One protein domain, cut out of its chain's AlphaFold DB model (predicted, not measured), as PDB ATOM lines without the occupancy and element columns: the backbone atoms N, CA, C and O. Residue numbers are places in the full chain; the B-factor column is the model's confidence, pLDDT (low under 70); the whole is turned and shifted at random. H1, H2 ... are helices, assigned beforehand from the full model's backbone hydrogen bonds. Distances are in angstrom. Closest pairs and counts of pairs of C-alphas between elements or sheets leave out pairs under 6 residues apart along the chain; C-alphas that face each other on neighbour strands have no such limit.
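Overview. This is residues 194 to 300 of the 432 residues of the protein "Hypothetical protein" of Prasinoderma coloniale (UniProt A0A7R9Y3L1). Four helices, H1 to H4, and a long looped stretch, residues 204 to 232, make a loosely packed body, and the last two helices, H5 and H6, form an arm that leads away from it and turns at the link between them. H2 and H4 cross steeply, H3 makes a corner with each of them, and residues 291 to 300 stick out at the far end of the arm. The printed part has 107 residues with six named helices, H1 to H6 in order along the chain, and no named strand; the class is all helix. It is only just loose, close to compact, with a radius of gyration of the C-alphas of 15.9 A, and elongated, spanning 45 by 29 by 24 A.

Arrangement. H1, residues 200 to 203, only just touches H4, residues 257 to 270, with 3 pairs of C-alphas within 8 A; the closest are those of Leu 203 and Arg 263, 5.5 A apart. H4 touches H1 with residues 263 to 267 alone. H2, residues 233 to 245, touches H4 at a steep tilt of 66 degrees, opposite ways, and the closest C-alphas, of Leu 235 and Val 262, are 6.2 A apart. H3, residues 247 to 253, is close to H2 but not clearly touching, about perpendicular at 77 degrees, with the C-alphas of Leu 243 and Val 251 closest at 6.4 A. H3 is also close to H1 but not clearly touching, with the C-alphas of Trp 202 and Met 252 closest at 6.2 A. H5, residues 274 to 283, and H6, residues 288 to 298, are near each other, and both are apart from H1, H2, H3 and H4. In H2, H3 and H5 every O i to N i+4 pair is within hydrogen-bond range, against 9 of 10 in H4 and 6 of 7 in H6; H1 is too short for such a pair.

Along the chain. H1 begins at C-alpha 200, (35.921, 30.376, 19.016). H2 measures 18.1 A from first to last C-alpha, H3 10.6 A and H4 19.8 A. H4 ends at C-alpha 270, (30.018, 26.594, 12.827). H5 measures 14.4 A and H6 15.0 A, the latter ending at C-alpha 298, (3.531, 20.877, 3.987).

Size, cuts and confidence. The two C-alphas farthest apart, of Arg 212 and Lys 298, are 48.9 A apart. The printed part has no cut. The link from H1 to H2 is long, with 29 residues, and the other links are tight. The mean pLDDT of the printed part is 87.1, and residues 269 to 272 and residue 300 are under 70.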
ATOM      1  N   ASN A 194      21.798  39.490  12.265       89.06
ATOM      2  CA  ASN A 194      22.812  40.533  12.455       89.06
ATOM      3  C   ASN A 194      23.581  40.379  13.779       89.06
ATOM      4  O   ASN A 194      24.467  41.176  14.075       89.06
ATOM      5  N   LYS A 195      23.244  39.365  14.585       89.50
ATOM      6  CA  LYS A 195      23.948  39.068  15.832       89.50
ATOM      7  C   LYS A 195      25.417  38.719  15.573       89.50
ATOM      8  O   LYS A 195      25.765  38.138  14.544       89.50
ATOM      9  N   SER A 196      26.263  39.021  16.560       91.38
ATOM     10  CA  SER A 196      27.693  38.682  16.578       91.38
ATOM     11  C   SER A 196      27.943  37.186  16.316       91.38
ATOM     12  O   SER A 196      27.036  36.353  16.406       91.38
ATOM     13  N   LYS A 197      29.175  36.796  15.979       90.56
ATOM     14  CA  LYS A 197      29.537  35.367  15.926       90.56
ATOM     15  C   LYS A 197      29.884  34.845  17.322       90.56
ATOM     16  O   LYS A 197      30.179  35.628  18.226       90.56
ATOM     17  N   VAL A 198      29.838  33.527  17.499       91.88
ATOM     18  CA  VAL A 198      30.322  32.886  18.729       91.88
ATOM     19  C   VAL A 198      31.849  32.966  18.776       91.88
ATOM     20  O   VAL A 198      32.537  32.811  17.769       91.88
ATOM     21  N   CYS A 199      32.382  33.234  19.962       92.62
ATOM     22  CA  CYS A 199      33.797  33.340  20.248       92.62
ATOM     23  C   CYS A 199      34.437  31.946  20.224       92.62
ATOM     24  O   CYS A 199      34.324  31.180  21.182       92.62
ATOM     25  N   THR A 200      35.157  31.629  19.149       91.00
ATOM     26  CA  THR A 200      35.921  30.376  19.016       91.00
ATOM     27  C   THR A 200      36.900  30.167  20.175       91.00
ATOM     28  O   THR A 200      37.030  29.061  20.690       91.00
ATOM     29  N   PHE A 201      37.513  31.241  20.677       92.31
ATOM     30  CA  PHE A 201      38.383  31.193  21.855       92.31
ATOM     31  C   PHE A 201      37.642  30.820  23.149       92.31
ATOM     32  O   PHE A 201      38.246  30.192  24.013       92.31
ATOM     33  N   TRP A 202      36.355  31.158  23.296       92.19
ATOM     34  CA  TRP A 202      35.539  30.728  24.441       92.19
ATOM     35  C   TRP A 202      35.124  29.259  24.312       92.19
ATOM     36  O   TRP A 202      35.245  28.509  25.276       92.19
ATOM     37  N   LEU A 203      34.748  28.818  23.102       90.12
ATOM     38  CA  LEU A 203      34.493  27.399  22.805       90.12
ATOM     39  C   LEU A 203      35.724  26.511  23.075       90.12
ATOM     40  O   LEU A 203      35.572  25.338  23.401       90.12
ATOM     41  N   CYS A 204      36.935  27.070  22.979       89.00
ATOM     42  CA  CYS A 204      38.194  26.401  23.316       89.00
ATOM     43  C   CYS A 204      38.803  26.810  24.676       89.00
ATOM     44  O   CYS A 204      40.017  26.660  24.834       89.00
ATOM     45  N   SER A 205      38.018  27.372  25.607       88.56
ATOM     46  CA  SER A 205      38.423  27.768  26.976       88.56
ATOM     47  C   SER A 205      39.695  28.634  27.097       88.56
ATOM     48  O   SER A 205      40.425  28.562  28.082       88.56
ATOM     49  N   ARG A 206      39.978  29.469  26.090       90.25
ATOM     50  CA  ARG A 206      41.211  30.272  25.941       90.25
ATOM     51  C   ARG A 206      40.930  31.723  25.513       90.25
ATOM     52  O   ARG A 206      41.662  32.297  24.710       90.25
ATOM     53  N   CYS A 207      39.840  32.325  25.991       92.50
ATOM     54  CA  CYS A 207      39.500  33.716  25.672       92.50
ATOM     55  C   CYS A 207      40.063  34.701  26.711       92.50
ATOM     56  O   CYS A 207      39.386  35.032  27.676       92.50
ATOM     57  N   ASP A 208      41.245  35.277  26.484       91.56
ATOM     58  CA  ASP A 208      41.790  36.315  27.385       91.56
ATOM     59  C   ASP A 208      41.037  37.661  27.315       91.56
ATOM     60  O   ASP A 208      41.237  38.543  28.151       91.56
ATOM     61  N   ARG A 209      40.172  37.848  26.306       93.12
ATOM     62  CA  ARG A 209      39.352  39.062  26.146       93.12
ATOM     63  C   ARG A 209      38.108  39.072  27.034       93.12
ATOM     64  O   ARG A 209      37.654  40.154  27.382       93.12
ATOM     65  N   VAL A 210      37.575  37.916  27.452       90.75
ATOM     66  CA  VAL A 210      36.414  37.890  28.367       90.75
ATOM     67  C   VAL A 210      36.785  38.403  29.762       90.75
ATOM     68  O   VAL A 210      35.993  39.094  30.389       90.75
ATOM     69  N   LEU A 211      38.028  38.165  30.198       88.94
ATOM     70  CA  LEU A 211      38.573  38.651  31.473       88.94
ATOM     71  C   LEU A 211      38.684  40.184  31.546       88.94
ATOM     72  O   LEU A 211      38.801  40.734  32.636       88.94
ATOM     73  N   ARG A 212      38.661  40.863  30.394       87.88
ATOM     74  CA  ARG A 212      38.684  42.327  30.265       87.88
ATOM     75  C   ARG A 212      37.369  42.909  29.747       87.88
ATOM     76  O   ARG A 212      37.281  44.110  29.558       87.88
ATOM     77  N   GLN A 213      36.370  42.066  29.478       86.50
ATOM     78  CA  GLN A 213      35.083  42.427  28.863       86.50
ATOM     79  C   GLN A 213      35.174  43.017  27.425       86.50
ATOM     80  O   GLN A 213      34.150  43.186  26.772       86.50
ATOM     81  N   ASP A 214      36.380  43.182  26.859       92.62
ATOM     82  CA  ASP A 214      36.693  43.687  25.501       92.62
ATOM     83  C   ASP A 214      36.215  42.808  24.311       92.62
ATOM     84  O   ASP A 214      36.682  42.969  23.179       92.62
ATOM     85  N   CYS A 215      35.396  41.774  24.526       93.75
ATOM     86  CA  CYS A 215      35.162  40.737  23.517       93.75
ATOM     87  C   CYS A 215      33.826  40.926  22.769       93.75
ATOM     88  O   CYS A 215      32.782  40.642  23.349       93.75
ATOM     89  N   PRO A 216      33.809  41.282  21.467       94.25
ATOM     90  CA  PRO A 216      32.572  41.555  20.716       94.25
ATOM     91  C   PRO A 216      31.814  40.292  20.246       94.25
ATOM     92  O   PRO A 216      30.908  40.379  19.418       94.25
ATOM     93  N   TYR A 217      32.188  39.107  20.734       94.19
ATOM     94  CA  TYR A 217      31.681  37.807  20.281       94.19
ATOM     95  C   TYR A 217      30.936  37.068  21.401       94.19
ATOM     96  O   TYR A 217      31.358  37.115  22.557       94.19
ATOM     97  N   ARG A 218      29.880  36.318  21.062       93.31
ATOM     98  CA  ARG A 218      29.086  35.546  22.038       93.31
ATOM     99  C   ARG A 218      29.867  34.410  22.699       93.31
ATOM    100  O   ARG A 218      30.686  33.792  22.029       93.31
ATOM    101  N   PRO A 219      29.575  34.039  23.955       93.12
ATOM    102  CA  PRO A 219      28.783  34.775  24.949       93.12
ATOM    103  C   PRO A 219      29.554  35.925  25.626       93.12
ATOM    104  O   PRO A 219      29.015  36.613  26.484       93.12
ATOM    105  N   CYS A 220      30.824  36.145  25.272       92.75
ATOM    106  CA  CYS A 220      31.715  37.094  25.943       92.75
ATOM    107  C   CYS A 220      31.296  38.572  25.843       92.75
ATOM    108  O   CYS A 220      31.801  39.368  26.626       92.75
ATOM    109  N   ASN A 221      30.395  38.923  24.919       90.69
ATOM    110  CA  ASN A 221      29.801  40.257  24.792       90.69
ATOM    111  C   ASN A 221      28.525  40.460  25.641       90.69
ATOM    112  O   ASN A 221      27.890  41.503  25.522       90.69
ATOM    113  N   GLY A 222      28.107  39.466  26.434       89.06
ATOM    114  CA  GLY A 222      26.885  39.511  27.250       89.06
ATOM    115  C   GLY A 222      25.614  38.970  26.575       89.06
ATOM    116  O   GLY A 222      24.619  38.741  27.256       89.06
ATOM    117  N   ASP A 223      25.625  38.700  25.264       90.81
ATOM    118  CA  ASP A 223      24.507  38.018  24.597       90.81
ATOM    119  C   ASP A 223      24.557  36.500  24.873       90.81
ATOM    120  O   ASP A 223      25.472  35.810  24.421       90.81
ATOM    121  N   PHE A 224      23.548  35.936  25.543       91.56
ATOM    122  CA  PHE A 224      23.491  34.488  25.847       91.56
ATOM    123  C   PHE A 224      22.487  33.695  24.984       91.56
ATOM    124  O   PHE A 224      22.283  32.503  25.198       91.56
ATOM    125  N   ASP A 225      21.856  34.331  23.993       89.25
ATOM    126  CA  ASP A 225      20.985  33.648  23.026       89.25
ATOM    127  C   ASP A 225      21.808  33.015  21.894       89.25
ATOM    128  O   ASP A 225      22.442  33.723  21.109       89.25
ATOM    129  N   PHE A 226      21.742  31.686  21.792       89.12
ATOM    130  CA  PHE A 226      22.353  30.892  20.725       89.12
ATOM    131  C   PHE A 226      21.290  30.317  19.770       89.12
ATOM    132  O   PHE A 226      20.737  29.250  20.055       89.12
ATOM    133  N   PRO A 227      20.996  30.962  18.623       86.75
ATOM    134  CA  PRO A 227      20.224  30.344  17.538       86.75
ATOM    135  C   PRO A 227      20.852  29.038  17.021       86.75
ATOM    136  O   PRO A 227      20.169  28.171  16.479       86.75
ATOM    137  N   GLU A 228      22.158  28.864  17.233       86.75
ATOM    138  CA  GLU A 228      22.910  27.641  16.952       86.75
ATOM    139  C   GLU A 228      22.370  26.421  17.734       86.75
ATOM    140  O   GLU A 228      22.556  25.288  17.299       86.75
ATOM    141  N   LEU A 229      21.629  26.637  18.830       87.81
ATOM    142  CA  LEU A 229      20.980  25.598  19.640       87.81
ATOM    143  C   LEU A 229      19.444  25.547  19.472       87.81
ATOM    144  O   LEU A 229      18.778  24.826  20.206       87.81
ATOM    145  N   ASP A 230      18.851  26.224  18.476       85.00
ATOM    146  CA  ASP A 230      17.383  26.225  18.255       85.00
ATOM    147  C   ASP A 230      16.791  24.837  17.863       85.00
ATOM    148  O   ASP A 230      15.576  24.714  17.728       85.00
ATOM    149  N   ARG A 231      17.619  23.786  17.698       82.56
ATOM    150  CA  ARG A 231      17.183  22.370  17.564       82.56
ATOM    151  C   ARG A 231      17.216  21.580  18.878       82.56
ATOM    152  O   ARG A 231      16.603  20.527  18.958       82.56
ATOM    153  N   THR A 232      17.951  22.062  19.873       88.62
ATOM    154  CA  THR A 232      18.220  21.385  21.149       88.62
ATOM    155  C   THR A 232      17.868  22.343  22.293       88.62
ATOM    156  O   THR A 232      18.756  22.877  22.965       88.62
ATOM    157  N   PRO A 233      16.563  22.626  22.497       89.94
ATOM    158  CA  PRO A 233      16.104  23.678  23.408       89.94
ATOM    159  C   PRO A 233      16.535  23.443  24.861       89.94
ATOM    160  O   PRO A 233      16.777  24.407  25.580       89.94
ATOM    161  N   GLU A 234      16.707  22.188  25.272       91.31
ATOM    162  CA  GLU A 234      17.211  21.798  26.592       91.31
ATOM    163  C   GLU A 234      18.655  22.268  26.816       91.31
ATOM    164  O   GLU A 234      18.932  22.992  27.771       91.31
ATOM    165  N   LEU A 235      19.564  21.943  25.886       90.56
ATOM    166  CA  LEU A 235      20.950  22.423  25.903       90.56
ATOM    167  C   LEU A 235      21.010  23.954  25.846       90.56
ATOM    168  O   LEU A 235      21.834  24.569  26.522       90.56
ATOM    169  N   LYS A 236      20.103  24.587  25.087       90.69
ATOM    170  CA  LYS A 236      19.981  26.049  25.039       90.69
ATOM    171  C   LYS A 236      19.559  26.642  26.390       90.69
ATOM    172  O   LYS A 236      20.131  27.647  26.810       90.69
ATOM    173  N   ALA A 237      18.594  26.028  27.072       91.81
ATOM    174  CA  ALA A 237      18.115  26.457  28.384       91.81
ATOM    175  C   ALA A 237      19.183  26.265  29.474       91.81
ATOM    176  O   ALA A 237      19.444  27.202  30.230       91.81
ATOM    177  N   LYS A 238      19.860  25.104  29.502       90.94
ATOM    178  CA  LYS A 238      21.011  24.836  30.384       90.94
ATOM    179  C   LYS A 238      22.115  25.884  30.191       90.94
ATOM    180  O   LYS A 238      22.499  26.556  31.146       90.94
ATOM    181  N   ALA A 239      22.545  26.106  28.945       90.44
ATOM    182  CA  ALA A 239      23.576  27.087  28.607       90.44
ATOM    183  C   ALA A 239      23.208  28.517  29.037       90.44
ATOM    184  O   ALA A 239      24.041  29.226  29.603       90.44
ATOM    185  N   PHE A 240      21.960  28.939  28.801       92.56
ATOM    186  CA  PHE A 240      21.469  30.253  29.223       92.56
ATOM    187  C   PHE A 240      21.441  30.397  30.752       92.56
ATOM    188  O   PHE A 240      21.811  31.455  31.263       92.56
ATOM    189  N   LYS A 241      21.048  29.340  31.479       92.88
ATOM    190  CA  LYS A 241      21.039  29.317  32.947       92.88
ATOM    191  C   LYS A 241      22.448  29.528  33.511       92.88
ATOM    192  O   LYS A 241      22.668  30.523  34.197       92.88
ATOM    193  N   TRP A 242      23.410  28.670  33.158       92.25
ATOM    194  CA  TRP A 242      24.783  28.763  33.677       92.25
ATOM    195  C   TRP A 242      25.435  30.115  33.352       92.25
ATOM    196  O   TRP A 242      26.024  30.750  34.223       92.25
ATOM    197  N   LEU A 243      25.291  30.610  32.114       92.38
ATOM    198  CA  LEU A 243      25.873  31.897  31.709       92.38
ATOM    199  C   LEU A 243      25.290  33.095  32.470       92.38
ATOM    200  O   LEU A 243      25.999  34.086  32.657       92.38
ATOM    201  N   LYS A 244      24.029  33.008  32.909       92.12
ATOM    202  CA  LYS A 244      23.347  34.053  33.680       92.12
ATOM    203  C   LYS A 244      23.624  33.968  35.184       92.12
ATOM    204  O   LYS A 244      23.717  35.011  35.823       92.12
ATOM    205  N   GLU A 245      23.723  32.764  35.742       91.94
ATOM    206  CA  GLU A 245      23.881  32.539  37.188       91.94
ATOM    207  C   GLU A 245      25.353  32.534  37.635       91.94
ATOM    208  O   GLU A 245      25.680  33.097  38.676       91.94
ATOM    209  N   GLU A 246      26.254  31.953  36.836       90.44
ATOM    210  CA  GLU A 246      27.682  31.789  37.168       90.44
ATOM    211  C   GLU A 246      28.585  32.789  36.426       90.44
ATOM    212  O   GLU A 246      29.715  33.064  36.833       90.44
ATOM    213  N   GLY A 247      28.090  33.334  35.313       90.25
ATOM    214  CA  GLY A 247      28.815  34.271  34.466       90.25
ATOM    215  C   GLY A 247      29.777  33.611  33.471       90.25
ATOM    216  O   GLY A 247      30.293  32.505  33.646       90.25
ATOM    217  N   VAL A 248      30.058  34.339  32.388       91.25
ATOM    218  CA  VAL A 248      30.760  33.819  31.199       91.25
ATOM    219  C   VAL A 248      32.160  33.263  31.485       91.25
ATOM    220  O   VAL A 248      32.616  32.360  30.782       91.25
ATOM    221  N   VAL A 249      32.843  33.805  32.499       90.31
ATOM    222  CA  VAL A 249      34.198  33.387  32.893       90.31
ATOM    223  C   VAL A 249      34.170  32.014  33.562       90.31
ATOM    224  O   VAL A 249      34.911  31.135  33.134       90.31
ATOM    225  N   ALA A 250      33.287  31.804  34.545       89.56
ATOM    226  CA  ALA A 250      33.164  30.534  35.258       89.56
ATOM    227  C   ALA A 250      32.804  29.397  34.291       89.56
ATOM    228  O   ALA A 250      33.532  28.410  34.192       89.56
ATOM    229  N   VAL A 251      31.771  29.602  33.465       90.56
ATOM    230  CA  VAL A 251      31.334  28.641  32.435       90.56
ATOM    231  C   VAL A 251      32.406  28.404  31.355       90.56
ATOM    232  O   VAL A 251      32.386  27.371  30.688       90.56
ATOM    233  N   MET A 252      33.383  29.305  31.175       88.50
ATOM    234  CA  MET A 252      34.543  29.066  30.300       88.50
ATOM    235  C   MET A 252      35.596  28.158  30.950       88.50
ATOM    236  O   MET A 252      36.199  27.337  30.260       88.50
ATOM    237  N   THR A 253      35.848  28.327  32.250       86.81
ATOM    238  CA  THR A 253      36.877  27.588  33.006       86.81
ATOM    239  C   THR A 253      36.392  26.263  33.587       86.81
ATOM    240  O   THR A 253      37.195  25.520  34.136       86.81
ATOM    241  N   ARG A 254      35.092  25.977  33.487       86.44
ATOM    242  CA  ARG A 254      34.485  24.701  33.866       86.44
ATOM    243  C   ARG A 254      34.762  23.596  32.837       86.44
ATOM    244  O   ARG A 254      34.733  23.843  31.624       86.44
ATOM    245  N   ASP A 255      34.987  22.391  33.363       82.81
ATOM    246  CA  ASP A 255      35.368  21.159  32.651       82.81
ATOM    247  C   ASP A 255      34.274  20.067  32.715       82.81
ATOM    248  O   ASP A 255      34.552  18.887  32.502       82.81
ATOM    249  N   ASP A 256      33.020  20.432  32.985       87.62
ATOM    250  CA  ASP A 256      31.875  19.513  32.981       87.62
ATOM    251  C   ASP A 256      31.556  18.998  31.570       87.62
ATOM    252  O   ASP A 256      31.623  19.741  30.584       87.62
ATOM    253  N   ASP A 257      31.149  17.732  31.459       87.50
ATOM    254  CA  ASP A 257      30.851  17.117  30.163       87.50
ATOM    255  C   ASP A 257      29.600  17.699  29.488       87.50
ATOM    256  O   ASP A 257      29.613  17.876  28.271       87.50
ATOM    257  N   GLU A 258      28.589  18.144  30.245       88.31
ATOM    258  CA  GLU A 258      27.444  18.879  29.676       88.31
ATOM    259  C   GLU A 258      27.875  20.203  29.013       88.31
ATOM    260  O   GLU A 258      27.347  20.614  27.979       88.31
ATOM    261  N   ILE A 259      28.877  20.885  29.583       88.06
ATOM    262  CA  ILE A 259      29.408  22.133  29.023       88.06
ATOM    263  C   ILE A 259      30.257  21.830  27.779       88.06
ATOM    264  O   ILE A 259      30.183  22.568  26.790       88.06
ATOM    265  N   LYS A 260      31.017  20.724  27.767       89.25
ATOM    266  CA  LYS A 260      31.706  20.236  26.557       89.25
ATOM    267  C   LYS A 260      30.705  19.873  25.459       89.25
ATOM    268  O   LYS A 260      30.942  20.227  24.306       89.25
ATOM    269  N   GLU A 261      29.581  19.243  25.799       90.75
ATOM    270  CA  GLU A 261      28.498  18.925  24.866       90.75
ATOM    271  C   GLU A 261      27.888  20.195  24.259       90.75
ATOM    272  O   GLU A 261      27.850  20.324  23.036       90.75
ATOM    273  N   VAL A 262      27.511  21.182  25.080       89.75
ATOM    274  CA  VAL A 262      27.017  22.489  24.605       89.75
ATOM    275  C   VAL A 262      28.026  23.158  23.664       89.75
ATOM    276  O   VAL A 262      27.660  23.586  22.564       89.75
ATOM    277  N   ARG A 263      29.313  23.215  24.039       89.44
ATOM    278  CA  ARG A 263      30.373  23.784  23.184       89.44
ATOM    279  C   ARG A 263      30.531  22.991  21.876       89.44
ATOM    280  O   ARG A 263      30.692  23.607  20.821       89.44
ATOM    281  N   LYS A 264      30.439  21.655  21.910       88.94
ATOM    282  CA  LYS A 264      30.492  20.759  20.736       88.94
ATOM    283  C   LYS A 264      29.296  20.975  19.805       88.94
ATOM    284  O   LYS A 264      29.498  21.101  18.601       88.94
ATOM    285  N   ALA A 265      28.083  21.089  20.344       88.44
ATOM    286  CA  ALA A 265      26.855  21.331  19.586       88.44
ATOM    287  C   ALA A 265      26.865  22.695  18.873       88.44
ATOM    288  O   ALA A 265      26.464  22.784  17.710       88.44
ATOM    289  N   ILE A 266      27.386  23.743  19.526       87.56
ATOM    290  CA  ILE A 266      27.600  25.054  18.893       87.56
ATOM    291  C   ILE A 266      28.695  24.955  17.815       87.56
ATOM    292  O   ILE A 266      28.481  25.368  16.677       87.56
ATOM    293  N   SER A 267      29.859  24.388  18.152       84.81
ATOM    294  CA  SER A 267      31.023  24.315  17.256       84.81
ATOM    295  C   SER A 267      30.744  23.505  15.983       84.81
ATOM    296  O   SER A 267      31.058  23.951  14.879       84.81
ATOM    297  N   GLY A 268      30.068  22.357  16.107       75.69
ATOM    298  CA  GLY A 268      29.749  21.468  14.986       75.69
ATOM    299  C   GLY A 268      28.870  22.104  13.904       75.69
ATOM    300  O   GLY A 268      28.967  21.713  12.746       75.69
ATOM    301  N   ARG A 269      28.067  23.127  14.240       69.44
ATOM    302  CA  ARG A 269      27.273  23.894  13.260       69.44
ATOM    303  C   ARG A 269      27.985  25.150  12.732       69.44
ATOM    304  O   ARG A 269      27.485  25.792  11.814       69.44
ATOM    305  N   VAL A 270      29.146  25.497  13.291       65.19
ATOM    306  CA  VAL A 270      30.018  26.594  12.827       65.19
ATOM    307  C   VAL A 270      31.145  26.075  11.920       65.19
ATOM    308  O   VAL A 270      31.594  26.808  11.047       65.19
ATOM    309  N   GLY A 271      31.582  24.822  12.095       58.12
ATOM    310  CA  GLY A 271      32.726  24.219  11.392       58.12
ATOM    311  C   GLY A 271      32.448  23.519  10.052       58.12
ATOM    312  O   GLY A 271      33.298  22.754   9.605       58.12
ATOM    313  N   GLY A 272      31.284  23.716   9.426       68.56
ATOM    314  CA  GLY A 272      31.006  23.183   8.080       68.56
ATOM    315  C   GLY A 272      31.717  23.972   6.970       68.56
ATOM    316  O   GLY A 272      32.157  25.096   7.204       68.56
ATOM    317  N   ASN A 273      31.793  23.429   5.745       80.06
ATOM    318  CA  ASN A 273      32.340  24.189   4.614       80.06
ATOM    319  C   ASN A 273      31.388  25.336   4.226       80.06
ATOM    320  O   ASN A 273      30.341  25.119   3.606       80.06
ATOM    321  N   ILE A 274      31.747  26.557   4.626       81.00
ATOM    322  CA  ILE A 274      30.904  27.748   4.487       81.00
ATOM    323  C   ILE A 274      30.664  28.063   3.007       81.00
ATOM    324  O   ILE A 274      29.532  28.357   2.631       81.00
ATOM    325  N   ASP A 275      31.682  27.928   2.157       85.25
ATOM    326  CA  ASP A 275      31.587  28.210   0.725       85.25
ATOM    327  C   ASP A 275      30.617  27.273   0.002       85.25
ATOM    328  O   ASP A 275      29.848  27.717  -0.850       85.25
ATOM    329  N   ASP A 276      30.569  25.992   0.370       84.38
ATOM    330  CA  ASP A 276      29.586  25.065  -0.201       84.38
ATOM    331  C   ASP A 276      28.171  25.345   0.315       84.38
ATOM    332  O   ASP A 276      27.214  25.232  -0.449       84.38
ATOM    333  N   SER A 277      28.018  25.787   1.567       83.75
ATOM    334  CA  SER A 277      26.725  26.265   2.075       83.75
ATOM    335  C   SER A 277      26.260  27.543   1.360       83.75
ATOM    336  O   SER A 277      25.070  27.678   1.077       83.75
ATOM    337  N   ILE A 278      27.178  28.450   1.007       87.38
ATOM    338  CA  ILE A 278      26.881  29.642   0.199       87.38
ATOM    339  C   ILE A 278      26.465  29.241  -1.222       87.38
ATOM    340  O   ILE A 278      25.440  29.723  -1.698       87.38
ATOM    341  N   LYS A 279      27.196  28.330  -1.883       90.19
ATOM    342  CA  LYS A 279      26.855  27.830  -3.230       90.19
ATOM    343  C   LYS A 279      25.476  27.172  -3.256       90.19
ATOM    344  O   LYS A 279      24.654  27.547  -4.087       90.19
ATOM    345  N   ARG A 280      25.200  26.235  -2.336       88.19
ATOM    346  CA  ARG A 280      23.887  25.565  -2.213       88.19
ATOM    347  C   ARG A 280      22.756  26.584  -2.120       88.19
ATOM    348  O   ARG A 280      21.811  26.498  -2.900       88.19
ATOM    349  N   ARG A 281      22.949  27.610  -1.282       88.19
ATOM    350  CA  ARG A 281      21.985  28.686  -1.042       88.19
ATOM    351  C   ARG A 281      21.820  29.689  -2.176       88.19
ATOM    352  O   ARG A 281      20.766  30.306  -2.298       88.19
ATOM    353  N   TYR A 282      22.852  29.879  -2.986       89.50
ATOM    354  CA  TYR A 282      22.782  30.728  -4.169       89.50
ATOM    355  C   TYR A 282      22.083  30.011  -5.334       89.50
ATOM    356  O   TYR A 282      21.256  30.607  -6.016       89.50
ATOM    357  N   TYR A 283      22.363  28.716  -5.522       90.62
ATOM    358  CA  TYR A 283      21.791  27.903  -6.601       90.62
ATOM    359  C   TYR A 283      20.489  27.167  -6.226       90.62
ATOM    360  O   TYR A 283      19.948  26.448  -7.065       90.62
ATOM    361  N   GLY A 284      19.995  27.308  -4.990       84.31
ATOM    362  CA  GLY A 284      18.752  26.695  -4.506       84.31
ATOM    363  C   GLY A 284      18.773  25.162  -4.452       84.31
ATOM    364  O   GLY A 284      17.745  24.529  -4.683       84.31
ATOM    365  N   LYS A 285      19.938  24.545  -4.205       85.94
ATOM    366  CA  LYS A 285      20.136  23.083  -4.265       85.94
ATOM    367  C   LYS A 285      20.654  22.528  -2.939       85.94
ATOM    368  O   LYS A 285      21.814  22.740  -2.597       85.94
ATOM    369  N   GLY A 286      19.822  21.756  -2.233       80.19
ATOM    370  CA  GLY A 286      20.189  21.109  -0.963       80.19
ATOM    371  C   GLY A 286      20.307  22.089   0.208       80.19
ATOM    372  O   GLY A 286      21.274  22.030   0.976       80.19
ATOM    373  N   ASP A 287      19.354  23.018   0.300       83.88
ATOM    374  CA  ASP A 287      19.264  24.027   1.352       83.88
ATOM    375  C   ASP A 287      18.417  23.532   2.527       83.88
ATOM    376  O   ASP A 287      17.215  23.777   2.583       83.88
ATOM    377  N   GLU A 288      19.061  22.976   3.550       81.38
ATOM    378  CA  GLU A 288      18.410  22.502   4.785       81.38
ATOM    379  C   GLU A 288      17.450  23.545   5.425       81.38
ATOM    380  O   GLU A 288      16.430  23.209   6.034       81.38
ATOM    381  N   ALA A 289      17.749  24.841   5.265       80.56
ATOM    382  CA  ALA A 289      16.899  25.940   5.726       80.56
ATOM    383  C   ALA A 289      15.648  26.165   4.854       80.56
ATOM    384  O   ALA A 289      14.613  26.575   5.380       80.56
ATOM    385  N   THR A 290      15.742  25.910   3.548       82.75
ATOM    386  CA  THR A 290      14.617  25.925   2.607       82.75
ATOM    387  C   THR A 290      13.783  24.663   2.795       82.75
ATOM    388  O   THR A 290      12.580  24.769   3.009       82.75
ATOM    389  N   ASP A 291      14.420  23.494   2.864       83.94
ATOM    390  CA  ASP A 291      13.782  22.193   3.082       83.94
ATOM    391  C   ASP A 291      12.944  22.191   4.373       83.94
ATOM    392  O   ASP A 291      11.770  21.825   4.358       83.94
ATOM    393  N   SER A 292      13.474  22.735   5.479       82.00
ATOM    394  CA  SER A 292      12.727  22.884   6.741       82.00
ATOM    395  C   SER A 292      11.557  23.888   6.665       82.00
ATOM    396  O   SER A 292      10.610  23.802   7.452       82.00
ATOM    397  N   ILE A 293      11.581  24.844   5.727       82.44
ATOM    398  CA  ILE A 293      10.441  25.737   5.447       82.44
ATOM    399  C   ILE A 293       9.401  25.024   4.576       82.44
ATOM    400  O   ILE A 293       8.210  25.159   4.862       82.44
ATOM    401  N   LEU A 294       9.830  24.265   3.565       83.12
ATOM    402  CA  LEU A 294       8.959  23.473   2.693       83.12
ATOM    403  C   LEU A 294       8.226  22.402   3.511       83.12
ATOM    404  O   LEU A 294       6.997  22.391   3.519       83.12
ATOM    405  N   GLN A 295       8.958  21.605   4.299       83.00
ATOM    406  CA  GLN A 295       8.406  20.609   5.221       83.00
ATOM    407  C   GLN A 295       7.384  21.240   6.174       83.00
ATOM    408  O   GLN A 295       6.230  20.831   6.183       83.00
ATOM    409  N   ARG A 296       7.752  22.301   6.906       79.69
ATOM    410  CA  ARG A 296       6.839  22.948   7.870       79.69
ATOM    411  C   ARG A 296       5.619  23.600   7.222       79.69
ATOM    412  O   ARG A 296       4.645  23.892   7.908       79.69
ATOM    413  N   THR A 297       5.683  23.918   5.932       75.81
ATOM    414  CA  THR A 297       4.521  24.432   5.199       75.81
ATOM    415  C   THR A 297       3.658  23.266   4.703       75.81
ATOM    416  O   THR A 297       2.448  23.340   4.872       75.81
ATOM    417  N   LYS A 298       4.246  22.139   4.270       79.50
ATOM    418  CA  LYS A 298       3.531  20.877   3.987       79.50
ATOM    419  C   LYS A 298       2.830  20.293   5.227       79.50
ATOM    420  O   LYS A 298       1.723  19.801   5.111       79.50
ATOM    421  N   GLU A 299       3.440  20.400   6.409       74.00
ATOM    422  CA  GLU A 299       2.867  19.995   7.711       74.00
ATOM    423  C   GLU A 299       1.753  20.927   8.225       74.00
ATOM    424  O   GLU A 299       1.061  20.590   9.182       74.00
ATOM    425  N   ARG A 300       1.630  22.139   7.666       69.00
ATOM    426  CA  ARG A 300       0.682  23.179   8.120       69.00
ATOM    427  C   ARG A 300      -0.389  23.537   7.104       69.00
ATOM    428  O   ARG A 300      -1.340  24.224   7.461       69.00
TER     429      ARG A 300